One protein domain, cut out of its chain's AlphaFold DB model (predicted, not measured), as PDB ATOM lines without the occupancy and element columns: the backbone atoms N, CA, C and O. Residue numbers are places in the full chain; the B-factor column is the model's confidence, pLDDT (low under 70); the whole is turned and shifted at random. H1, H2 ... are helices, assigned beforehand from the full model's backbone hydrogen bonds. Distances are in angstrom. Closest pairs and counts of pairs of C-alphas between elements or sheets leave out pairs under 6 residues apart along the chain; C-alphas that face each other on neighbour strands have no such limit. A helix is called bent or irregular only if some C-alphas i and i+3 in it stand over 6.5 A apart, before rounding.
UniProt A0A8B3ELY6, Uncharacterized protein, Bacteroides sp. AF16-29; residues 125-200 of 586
ATOM      1  N   SER A 125     103.688 120.090  96.889       93.44
ATOM      2  CA  SER A 125     102.337 119.566  96.644       93.44
ATOM      3  C   SER A 125     101.503 119.295  97.906       93.44
ATOM      4  O   SER A 125     100.284 119.482  97.878       93.44
ATOM      5  N   LYS A 126     102.115 118.894  99.034       92.88
ATOM      6  CA  LYS A 126     101.378 118.668 100.294       92.88
ATOM      7  C   LYS A 126     100.949 119.983 100.935       92.88
ATOM      8  O   LYS A 126      99.803 120.100 101.372       92.88
ATOM      9  N   ALA A 127     101.845 120.967 100.966       95.50
ATOM     10  CA  ALA A 127     101.516 122.310 101.437       95.50
ATOM     11  C   ALA A 127     100.461 122.959 100.529       95.50
ATOM     12  O   ALA A 127      99.467 123.482 101.031       95.50
ATOM     13  N   TRP A 128     100.600 122.824  99.205       95.75
ATOM     14  CA  TRP A 128      99.629 123.340  98.240       95.75
ATOM     15  C   TRP A 128      98.232 122.762  98.436       95.75
ATOM     16  O   TRP A 128      97.258 123.508  98.452       95.75
ATOM     17  N   LYS A 129      98.117 121.448  98.662       93.31
ATOM     18  CA  LYS A 129      96.827 120.798  98.935       93.31
ATOM     19  C   LYS A 129      96.134 121.356 100.187       93.31
ATOM     20  O   LYS A 129      94.909 121.442 100.206       93.31
ATOM     21  N   ASN A 130      96.903 121.732 101.211       92.19
ATOM     22  CA  ASN A 130      96.364 122.379 102.409       92.19
ATOM     23  C   ASN A 130      95.968 123.835 102.128       92.19
ATOM     24  O   ASN A 130      94.863 124.238 102.472       92.19
ATOM     25  N   PHE A 131      96.815 124.600 101.433       94.00
ATOM     26  CA  PHE A 131      96.531 125.987 101.050       94.00
ATOM     27  C   PHE A 131      95.287 126.117 100.155       94.00
ATOM     28  O   PHE A 131      94.423 126.969 100.378       94.00
ATOM     29  N   SER A 132      95.150 125.247  99.152       92.31
ATOM     30  CA  SER A 132      94.045 125.318  98.194       92.31
ATOM     31  C   SER A 132      92.702 124.923  98.802       92.31
ATOM     32  O   SER A 132      91.663 125.269  98.238       92.31
ATOM     33  N   HIS A 133      92.694 124.226  99.945       89.81
ATOM     34  CA  HIS A 133      91.488 123.665 100.562       89.81
ATOM     35  C   HIS A 133      90.658 122.814  99.578       89.81
ATOM     36  O   HIS A 133      89.433 122.764  99.652       89.81
ATOM     37  N   GLY A 134      91.323 122.161  98.619       87.81
ATOM     38  CA  GLY A 134      90.680 121.344  97.584       87.81
ATOM     39  C   GLY A 134      90.168 122.113  96.360       87.81
ATOM     40  O   GLY A 134      89.647 121.479  95.443       87.81
ATOM     41  N   ARG A 135      90.335 123.441  96.302       93.69
ATOM     42  CA  ARG A 135      90.053 124.241  95.099       93.69
ATOM     43  C   ARG A 135      91.039 123.896  93.984       93.69
ATOM     44  O   ARG A 135      92.219 123.646  94.243       93.69
ATOM     45  N   ILE A 136      90.563 123.917  92.740       92.12
ATOM     46  CA  ILE A 136      91.452 123.906  91.573       92.12
ATOM     47  C   ILE A 136      92.139 125.272  91.455       92.12
ATOM     48  O   ILE A 136      91.571 126.281  91.864       92.12
ATOM     49  N   PHE A 137      93.347 125.319  90.885       93.62
ATOM     50  CA  PHE A 137      94.152 126.547  90.771       93.62
ATOM     51  C   PHE A 137      93.371 127.729  90.174       93.62
ATOM     52  O   PHE A 137      93.504 128.872  90.607       93.62
ATOM     53  N   ASP A 138      92.515 127.430  89.194       90.12
ATOM     54  CA  ASP A 138      91.673 128.407  88.510       90.12
ATOM     55  C   ASP A 138      90.675 129.143  89.409       90.12
ATOM     56  O   ASP A 138      90.331 130.290  89.114       90.12
ATOM     57  N   ASP A 139      90.255 128.510  90.503       91.69
ATOM     58  CA  ASP A 139      89.259 129.038  91.436       91.69
ATOM     59  C   ASP A 139      89.897 129.819  92.593       91.69
ATOM     60  O   ASP A 139      89.183 130.377  93.428       91.69
ATOM     61  N   ILE A 140      91.234 129.859  92.676       93.94
ATOM     62  CA  ILE A 140      91.942 130.582  93.733       93.94
ATOM     63  C   ILE A 140      92.071 132.062  93.330       93.94
ATOM     64  O   ILE A 140      92.659 132.371  92.283       93.94
ATOM     65  N   PRO A 141      91.540 132.994  94.142       94.12
ATOM     66  CA  PRO A 141      91.651 134.426  93.895       94.12
ATOM     67  C   PRO A 141      93.103 134.909  93.804       94.12
ATOM     68  O   PRO A 141      94.003 134.396  94.469       94.12
ATOM     69  N   LEU A 142      93.344 135.932  92.980       92.69
ATOM     70  CA  LEU A 142      94.696 136.449  92.748       92.69
ATOM     71  C   LEU A 142      95.321 137.061  94.012       92.69
ATOM     72  O   LEU A 142      96.529 136.970  94.202       92.69
ATOM     73  N   ASP A 143      94.514 137.699  94.855       93.44
ATOM     74  CA  ASP A 143      94.932 138.246  96.143       93.44
ATOM     75  C   ASP A 143      95.422 137.148  97.087       93.44
ATOM     76  O   ASP A 143      96.466 137.332  97.707       93.44
ATOM     77  N   GLU A 144      94.761 135.987  97.114       94.00
ATOM     78  CA  GLU A 144      95.251 134.818  97.851       94.00
ATOM     79  C   GLU A 144      96.565 134.291  97.258       94.00
ATOM     80  O   GLU A 144      97.536 134.100  97.990       94.00
ATOM     81  N   LEU A 145      96.645 134.115  95.933       94.62
ATOM     82  CA  LEU A 145      97.871 133.657  95.254       94.62
ATOM     83  C   LEU A 145      99.061 134.599  95.486       94.62
ATOM     84  O   LEU A 145     100.204 134.157  95.533       94.62
ATOM     85  N   ASN A 146      98.804 135.892  95.671       92.81
ATOM     86  CA  ASN A 146      99.834 136.887  95.952       92.81
ATOM     87  C   ASN A 146     100.376 136.816  97.393       92.81
ATOM     88  O   ASN A 146     101.368 137.472  97.698       92.81
ATOM     89  N   THR A 147      99.743 136.044  98.284       92.56
ATOM     90  CA  THR A 147     100.248 135.785  99.648       92.56
ATOM     91  C   THR A 147     101.170 134.570  99.737       92.56
ATOM     92  O   THR A 147     101.728 134.303 100.802       92.56
ATOM     93  N   VAL A 148     101.313 133.826  98.638       93.38
ATOM     94  CA  VAL A 148     102.139 132.626  98.580       93.38
ATOM     95  C   VAL A 148     103.608 133.001  98.798       93.38
ATOM     96  O   VAL A 148     104.145 133.886  98.137       93.38
ATOM     97  N   ASP A 149     104.247 132.288  99.722       93.50
ATOM     98  CA  ASP A 149     105.629 132.499 100.139       93.50
ATOM     99  C   ASP A 149     106.376 131.160 100.113       93.50
ATOM    100  O   ASP A 149     105.939 130.188 100.732       93.50
ATOM    101  N   GLU A 150     107.471 131.088  99.356       94.56
ATOM    102  CA  GLU A 150     108.181 129.826  99.126       94.56
ATOM    103  C   GLU A 150     108.727 129.209 100.419       94.56
ATOM    104  O   GLU A 150     108.584 128.003 100.620       94.56
ATOM    105  N   GLU A 151     109.310 130.018 101.306       95.00
ATOM    106  CA  GLU A 151     109.934 129.543 102.544       95.00
ATOM    107  C   GLU A 151     108.891 128.909 103.470       95.00
ATOM    108  O   GLU A 151     109.072 127.792 103.965       95.00
ATOM    109  N   LYS A 152     107.733 129.562 103.623       95.81
ATOM    110  CA  LYS A 152     106.612 128.999 104.387       95.81
ATOM    111  C   LYS A 152     106.106 127.694 103.789       95.81
ATOM    112  O   LYS A 152     105.818 126.754 104.527       95.81
ATOM    113  N   PHE A 153     105.971 127.623 102.465       96.56
ATOM    114  CA  PHE A 153     105.505 126.408 101.797       96.56
ATOM    115  C   PHE A 153     106.499 125.257 101.933       96.56
ATOM    116  O   PHE A 153     106.073 124.114 102.087       96.56
ATOM    117  N   GLU A 154     107.797 125.544 101.939       96.44
ATOM    118  CA  GLU A 154     108.840 124.553 102.182       96.44
ATOM    119  C   GLU A 154     108.744 123.946 103.578       96.44
ATOM    120  O   GLU A 154     108.607 122.724 103.700       96.44
ATOM    121  N   ILE A 155     108.729 124.792 104.612       95.69
ATOM    122  CA  ILE A 155     108.597 124.367 106.012       95.69
ATOM    123  C   ILE A 155     107.330 123.530 106.180       95.69
ATOM    124  O   ILE A 155     107.390 122.393 106.653       95.69
ATOM    125  N   LYS A 156     106.194 124.046 105.702       96.00
ATOM    126  CA  LYS A 156     104.899 123.368 105.799       96.00
ATOM    127  C   LYS A 156     104.922 122.001 105.126       96.00
ATOM    128  O   LYS A 156     104.429 121.016 105.673       96.00
ATOM    129  N   ASN A 157     105.491 121.917 103.928       95.88
ATOM    130  CA  ASN A 157     105.535 120.680 103.157       95.88
ATOM    131  C   ASN A 157     106.406 119.618 103.844       95.88
ATOM    132  O   ASN A 157     106.021 118.446 103.879       95.88
ATOM    133  N   CYS A 158     107.537 120.029 104.424       93.75
ATOM    134  CA  CYS A 158     108.402 119.174 105.237       93.75
ATOM    135  C   CYS A 158     107.696 118.705 106.515       93.75
ATOM    136  O   CYS A 158     107.673 117.506 106.799       93.75
ATOM    137  N   PHE A 159     107.052 119.619 107.244       94.25
ATOM    138  CA  PHE A 159     106.334 119.299 108.475       94.25
ATOM    139  C   PHE A 159     105.199 118.307 108.225       94.25
ATOM    140  O   PHE A 159     105.124 117.283 108.896       94.25
ATOM    141  N   LEU A 160     104.362 118.547 107.212       93.62
ATOM    142  CA  LEU A 160     103.272 117.640 106.847       93.62
ATOM    143  C   LEU A 160     103.789 116.238 106.490       93.62
ATOM    144  O   LEU A 160     103.159 115.241 106.828       93.62
ATOM    145  N   ALA A 161     104.958 116.139 105.850       91.81
ATOM    146  CA  ALA A 161     105.577 114.848 105.566       91.81
ATOM    147  C   ALA A 161     106.041 114.098 106.826       91.81
ATOM    148  O   ALA A 161     105.935 112.871 106.865       91.81
ATOM    149  N   LEU A 162     106.515 114.809 107.853       90.25
ATOM    150  CA  LEU A 162     106.829 114.220 109.157       90.25
ATOM    151  C   LEU A 162     105.556 113.867 109.931       90.25
ATOM    152  O   LEU A 162     105.475 112.789 110.519       90.25
ATOM    153  N   TYR A 163     104.549 114.741 109.893       90.44
ATOM    154  CA  TYR A 163     103.285 114.572 110.601       90.44
ATOM    155  C   TYR A 163     102.538 113.313 110.163       90.44
ATOM    156  O   TYR A 163     102.103 112.544 111.020       90.44
ATOM    157  N   ASP A 164     102.490 113.040 108.856       87.56
ATOM    158  CA  ASP A 164     101.885 111.820 108.300       87.56
ATOM    159  C   ASP A 164     102.476 110.528 108.905       87.56
ATOM    160  O   ASP A 164     101.768 109.533 109.050       87.56
ATOM    161  N   ASN A 165     103.759 110.539 109.285       85.19
ATOM    162  CA  ASN A 165     104.482 109.357 109.768       85.19
ATOM    163  C   ASN A 165     104.662 109.322 111.297       85.19
ATOM    164  O   ASN A 165     104.781 108.247 111.885       85.19
ATOM    165  N   HIS A 166     104.681 110.485 111.955       86.62
ATOM    166  CA  HIS A 166     105.111 110.634 113.350       86.62
ATOM    167  C   HIS A 166     104.157 111.479 114.210       86.62
ATOM    168  O   HIS A 166     104.571 112.012 115.239       86.62
ATOM    169  N   ALA A 167     102.869 111.562 113.855       86.06
ATOM    170  CA  ALA A 167     101.868 112.382 114.553       86.06
ATOM    171  C   ALA A 167     101.877 112.241 116.089       86.06
ATOM    172  O   ALA A 167     101.786 113.237 116.804       86.06
ATOM    173  N   LYS A 168     102.023 111.016 116.620       83.88
ATOM    174  CA  LYS A 168     102.072 110.773 118.076       83.88
ATOM    175  C   LYS A 168     103.314 111.376 118.736       83.88
ATOM    176  O   LYS A 168     103.206 111.960 119.806       83.88
ATOM    177  N   LEU A 169     104.475 111.239 118.096       83.50
ATOM    178  CA  LEU A 169     105.733 111.798 118.589       83.50
ATOM    179  C   LEU A 169     105.710 113.327 118.516       83.50
ATOM    180  O   LEU A 169     106.097 113.993 119.466       83.50
ATOM    181  N   ILE A 170     105.178 113.882 117.427       87.50
ATOM    182  CA  ILE A 170     104.986 115.328 117.279       87.50
ATOM    183  C   ILE A 170     104.027 115.861 118.348       87.50
ATOM    184  O   ILE A 170     104.311 116.885 118.959       87.50
ATOM    185  N   SER A 171     102.940 115.138 118.639       84.56
ATOM    186  CA  SER A 171     102.013 115.495 119.723       84.56
ATOM    187  C   SER A 171     102.693 115.471 121.095       84.56
ATOM    188  O   SER A 171     102.402 116.313 121.936       84.56
ATOM    189  N   LEU A 172     103.625 114.538 121.319       82.62
ATOM    190  CA  LEU A 172     104.410 114.480 122.552       82.62
ATOM    191  C   LEU A 172     105.361 115.680 122.678       82.62
ATOM    192  O   LEU A 172     105.389 116.312 123.730       82.62
ATOM    193  N   ILE A 173     106.097 116.012 121.611       83.94
ATOM    194  CA  ILE A 173     107.028 117.158 121.574       83.94
ATOM    195  C   ILE A 173     106.271 118.477 121.779       83.94
ATOM    196  O   ILE A 173     106.733 119.361 122.492       83.94
ATOM    197  N   ALA A 174     105.087 118.598 121.183       82.12
ATOM    198  CA  ALA A 174     104.266 119.799 121.255       82.12
ATOM    199  C   ALA A 174     103.466 119.952 122.564       82.12
ATOM    200  O   ALA A 174     102.912 121.023 122.826       82.12
ATOM    201  N   GLY A 175     103.367 118.896 123.377       82.38
ATOM    202  CA  GLY A 175     102.602 118.893 124.623       82.38
ATOM    203  C   GLY A 175     101.116 119.212 124.413       82.38
ATOM    204  O   GLY A 175     100.435 118.594 123.599       82.38
ATOM    205  N   CYS A 176     100.587 120.189 125.155       74.81
ATOM    206  CA  CYS A 176      99.177 120.597 125.070       74.81
ATOM    207  C   CYS A 176      98.845 121.459 123.836       74.81
ATOM    208  O   CYS A 176      97.688 121.856 123.658       74.81
ATOM    209  N   ARG A 177      99.833 121.799 122.999       76.25
ATOM    210  CA  ARG A 177      99.621 122.654 121.830       76.25
ATOM    211  C   ARG A 177      98.863 121.905 120.732       76.25
ATOM    212  O   ARG A 177      99.227 120.800 120.345       76.25
ATOM    213  N   LYS A 178      97.831 122.546 120.177       75.31
ATOM    214  CA  LYS A 178      97.109 122.059 118.992       75.31
ATOM    215  C   LYS A 178      97.674 122.718 117.733       75.31
ATOM    216  O   LYS A 178      97.731 123.942 117.684       75.31
ATOM    217  N   PHE A 179      98.035 121.918 116.726       75.69
ATOM    218  CA  PHE A 179      98.433 122.424 115.407       75.69
ATOM    219  C   PHE A 179      97.222 122.702 114.534       75.69
ATOM    220  O   PHE A 179      96.304 121.880 114.431       75.69
ATOM    221  N   CYS A 180      97.253 123.835 113.848       84.31
ATOM    222  CA  CYS A 180      96.341 124.125 112.760       84.31
ATOM    223  C   CYS A 180      97.046 123.794 111.441       84.31
ATOM    224  O   CYS A 180      97.676 124.644 110.811       84.31
ATOM    225  N   LEU A 181      96.907 122.540 110.996       84.56
ATOM    226  CA  LEU A 181      97.593 122.017 109.804       84.56
ATOM    227  C   LEU A 181      97.293 122.806 108.518       84.56
ATOM    228  O   LEU A 181      98.099 122.789 107.596       84.56
ATOM    229  N   ASN A 182      96.193 123.560 108.474       86.56
ATOM    230  CA  ASN A 182      95.825 124.383 107.320       86.56
ATOM    231  C   ASN A 182      96.325 125.840 107.425       86.56
ATOM    232  O   ASN A 182      96.166 126.609 106.480       86.56
ATOM    233  N   SER A 183      96.915 126.249 108.555       90.12
ATOM    234  CA  SER A 183      97.368 127.627 108.782       90.12
ATOM    235  C   SER A 183      98.776 127.884 108.242       90.12
ATOM    236  O   SER A 183      99.697 127.115 108.501       90.12
ATOM    237  N   PHE A 184      98.969 129.015 107.564       92.69
ATOM    238  CA  PHE A 184     100.280 129.533 107.135       92.69
ATOM    239  C   PHE A 184     100.669 130.816 107.899       92.69
ATOM    240  O   PHE A 184     101.469 131.637 107.431       92.69
ATOM    241  N   SER A 185     100.071 131.029 109.077       92.12
ATOM    242  CA  SER A 185     100.458 132.110 109.987       92.12
ATOM    243  C   SER A 185     101.910 131.950 110.424       92.12
ATOM    244  O   SER A 185     102.368 130.825 110.612       92.12
ATOM    245  N   LYS A 186     102.600 133.071 110.655       91.06
ATOM    246  CA  LYS A 186     104.004 133.067 111.078       91.06
ATOM    247  C   LYS A 186     104.242 132.192 112.317       91.06
ATOM    248  O   LYS A 186     105.074 131.304 112.252       91.06
ATOM    249  N   ASP A 187     103.437 132.363 113.365       89.75
ATOM    250  CA  ASP A 187     103.582 131.601 114.615       89.75
ATOM    251  C   ASP A 187     103.466 130.083 114.408       89.75
ATOM    252  O   ASP A 187     104.141 129.303 115.076       89.75
ATOM    253  N   GLU A 188     102.613 129.657 113.472       92.50
ATOM    254  CA  GLU A 188     102.459 128.238 113.152       92.50
ATOM    255  C   GLU A 188     103.663 127.715 112.369       92.50
ATOM    256  O   GLU A 188     104.244 126.711 112.768       92.50
ATOM    257  N   ILE A 189     104.093 128.431 111.326       94.75
ATOM    258  CA  ILE A 189     105.267 128.059 110.524       94.75
ATOM    259  C   ILE A 189     106.538 128.013 111.382       94.75
ATOM    260  O   ILE A 189     107.288 127.044 111.300       94.75
ATOM    261  N   ASP A 190     106.762 129.011 112.239       92.62
ATOM    262  CA  ASP A 190     107.940 129.079 113.117       92.62
ATOM    263  C   ASP A 190     107.994 127.861 114.057       92.62
ATOM    264  O   ASP A 190     109.056 127.311 114.344       92.62
ATOM    265  N   SER A 191     106.829 127.379 114.484       89.75
ATOM    266  CA  SER A 191     106.723 126.238 115.395       89.75
ATOM    267  C   SER A 191     106.841 124.894 114.684       89.75
ATOM    268  O   SER A 191     107.418 123.945 115.212       89.75
ATOM    269  N   GLU A 192     106.318 124.802 113.464       93.69
ATOM    270  CA  GLU A 192     106.548 123.658 112.585       93.69
ATOM    271  C   GLU A 192     108.038 123.520 112.243       93.69
ATOM    272  O   GLU A 192     108.571 122.408 112.270       93.69
ATOM    273  N   ALA A 193     108.732 124.638 112.001       92.88
ATOM    274  CA  ALA A 193     110.176 124.674 111.788       92.88
ATOM    275  C   ALA A 193     110.960 124.187 113.018       92.88
ATOM    276  O   ALA A 193     111.894 123.395 112.870       92.88
ATOM    277  N   GLU A 194     110.564 124.594 114.228       90.56
ATOM    278  CA  GLU A 194     111.177 124.124 115.478       90.56
ATOM    279  C   GLU A 194     111.050 122.601 115.636       90.56
ATOM    280  O   GLU A 194     112.018 121.916 115.962       90.56
ATOM    281  N   ILE A 195     109.885 122.035 115.319       89.25
ATOM    282  CA  ILE A 195     109.664 120.585 115.402       89.25
ATOM    283  C   ILE A 195     110.471 119.830 114.354       89.25
ATOM    284  O   ILE A 195     111.053 118.791 114.673       89.25
ATOM    285  N   ILE A 196     110.539 120.345 113.124       90.50
ATOM    286  CA  ILE A 196     111.426 119.789 112.096       90.50
ATOM    287  C   ILE A 196     112.863 119.771 112.625       90.50
ATOM    288  O   ILE A 196     113.533 118.746 112.505       90.50
ATOM    289  N   HIS A 197     113.326 120.858 113.246       88.56
ATOM    290  CA  HIS A 197     114.672 120.953 113.805       88.56
ATOM    291  C   HIS A 197     114.915 119.931 114.928       88.56
ATOM    292  O   HIS A 197     115.920 119.220 114.897       88.56
ATOM    293  N   ILE A 198     113.990 119.803 115.885       85.50
ATOM    294  CA  ILE A 198     114.076 118.824 116.984       85.50
ATOM    295  C   ILE A 198     114.154 117.400 116.429       85.50
ATOM    296  O   ILE A 198     115.048 116.643 116.796       85.50
ATOM    297  N   LEU A 199     113.261 117.043 115.505       82.12
ATOM    298  CA  LEU A 199     113.217 115.700 114.918       82.12
ATOM    299  C   LEU A 199     114.408 115.400 114.000       82.12
ATOM    300  O   LEU A 199     114.729 114.235 113.779       82.12
ATOM    301  N   SER A 200     115.061 116.436 113.474       80.00
ATOM    302  CA  SER A 200     116.270 116.307 112.654       80.00
ATOM    303  C   SER A 200     117.558 116.262 113.488       80.00
ATOM    304  O   SER A 200     118.626 115.974 112.947       80.00
TER     305      SER A 200
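AT A GLANCE: This is residues 125 to 200 of the 586 residues of an uncharacterized protein of Bacteroides sp. AF16-29 (UniProt A0A8B3ELY6). A long, sharply kinked helix, H3, makes the core, with H1 packed on its residues 153 to 161 and H4 packed on it too, while a loop with the short H2 reaches out to one end and touches no helix. The part of H3 after the kink lies toward the other end, and from there a long link leads back to H4. The printed part has 76 residues with four named helices in the order H1, H2, H3, H4, and no named strand; its class is all helix. It is compact, with a radius of gyration of the C-alphas of 13.0 A, yet elongated, spanning 38 by 21 by 20 A.

IN THESE COORDINATES: Find C-alpha 125 at (102.337, 119.566, 96.644), where H1 begins; it runs through residues 125 to 132, 10.2 A. H2 follows at residues 142 to 145, 4.9 A. Look next at C-alpha 150 at (108.181, 129.826, 99.126), where H3, residues 150 to 174, begins; it is 24.6 A from first to last C-alpha. H3 has a kink of 112 degrees near residue 166 and is irregular: C-alphas 165 and 168 are 8.8 A apart. H4, residues 186 to 200, covers 20.8 A and ends at C-alpha 200 at (116.270, 116.307, 112.654).

HOW THE PARTS SIT: H1 touches H3 with residues 153 to 161 of H3 alone, about perpendicular at 81 degrees; the closest C-alphas, those of Ala 127 and Asn 157, are 4.7 A apart. H4 touches H3 at a steep tilt of 62 degrees, the same way; the closest C-alphas, Phe 159 and Glu 192, are 6.0 A apart. H1 and H4 are apart, and H2 is apart from H1, H3 and H4. In H1 and H4 every O i to N i+4 pair is within hydrogen-bond range, in H3 18 of 21; H2 is too short for such a pair.

THE WHOLE: The two farthest C-alphas, Asp 138 and Leu 172, are 38.9 A apart. The printed part has no cut; the link from H3 to H4, 11 residues, is long. Mean pLDDT of the printed part is 89.9, and no printed residue is under 70.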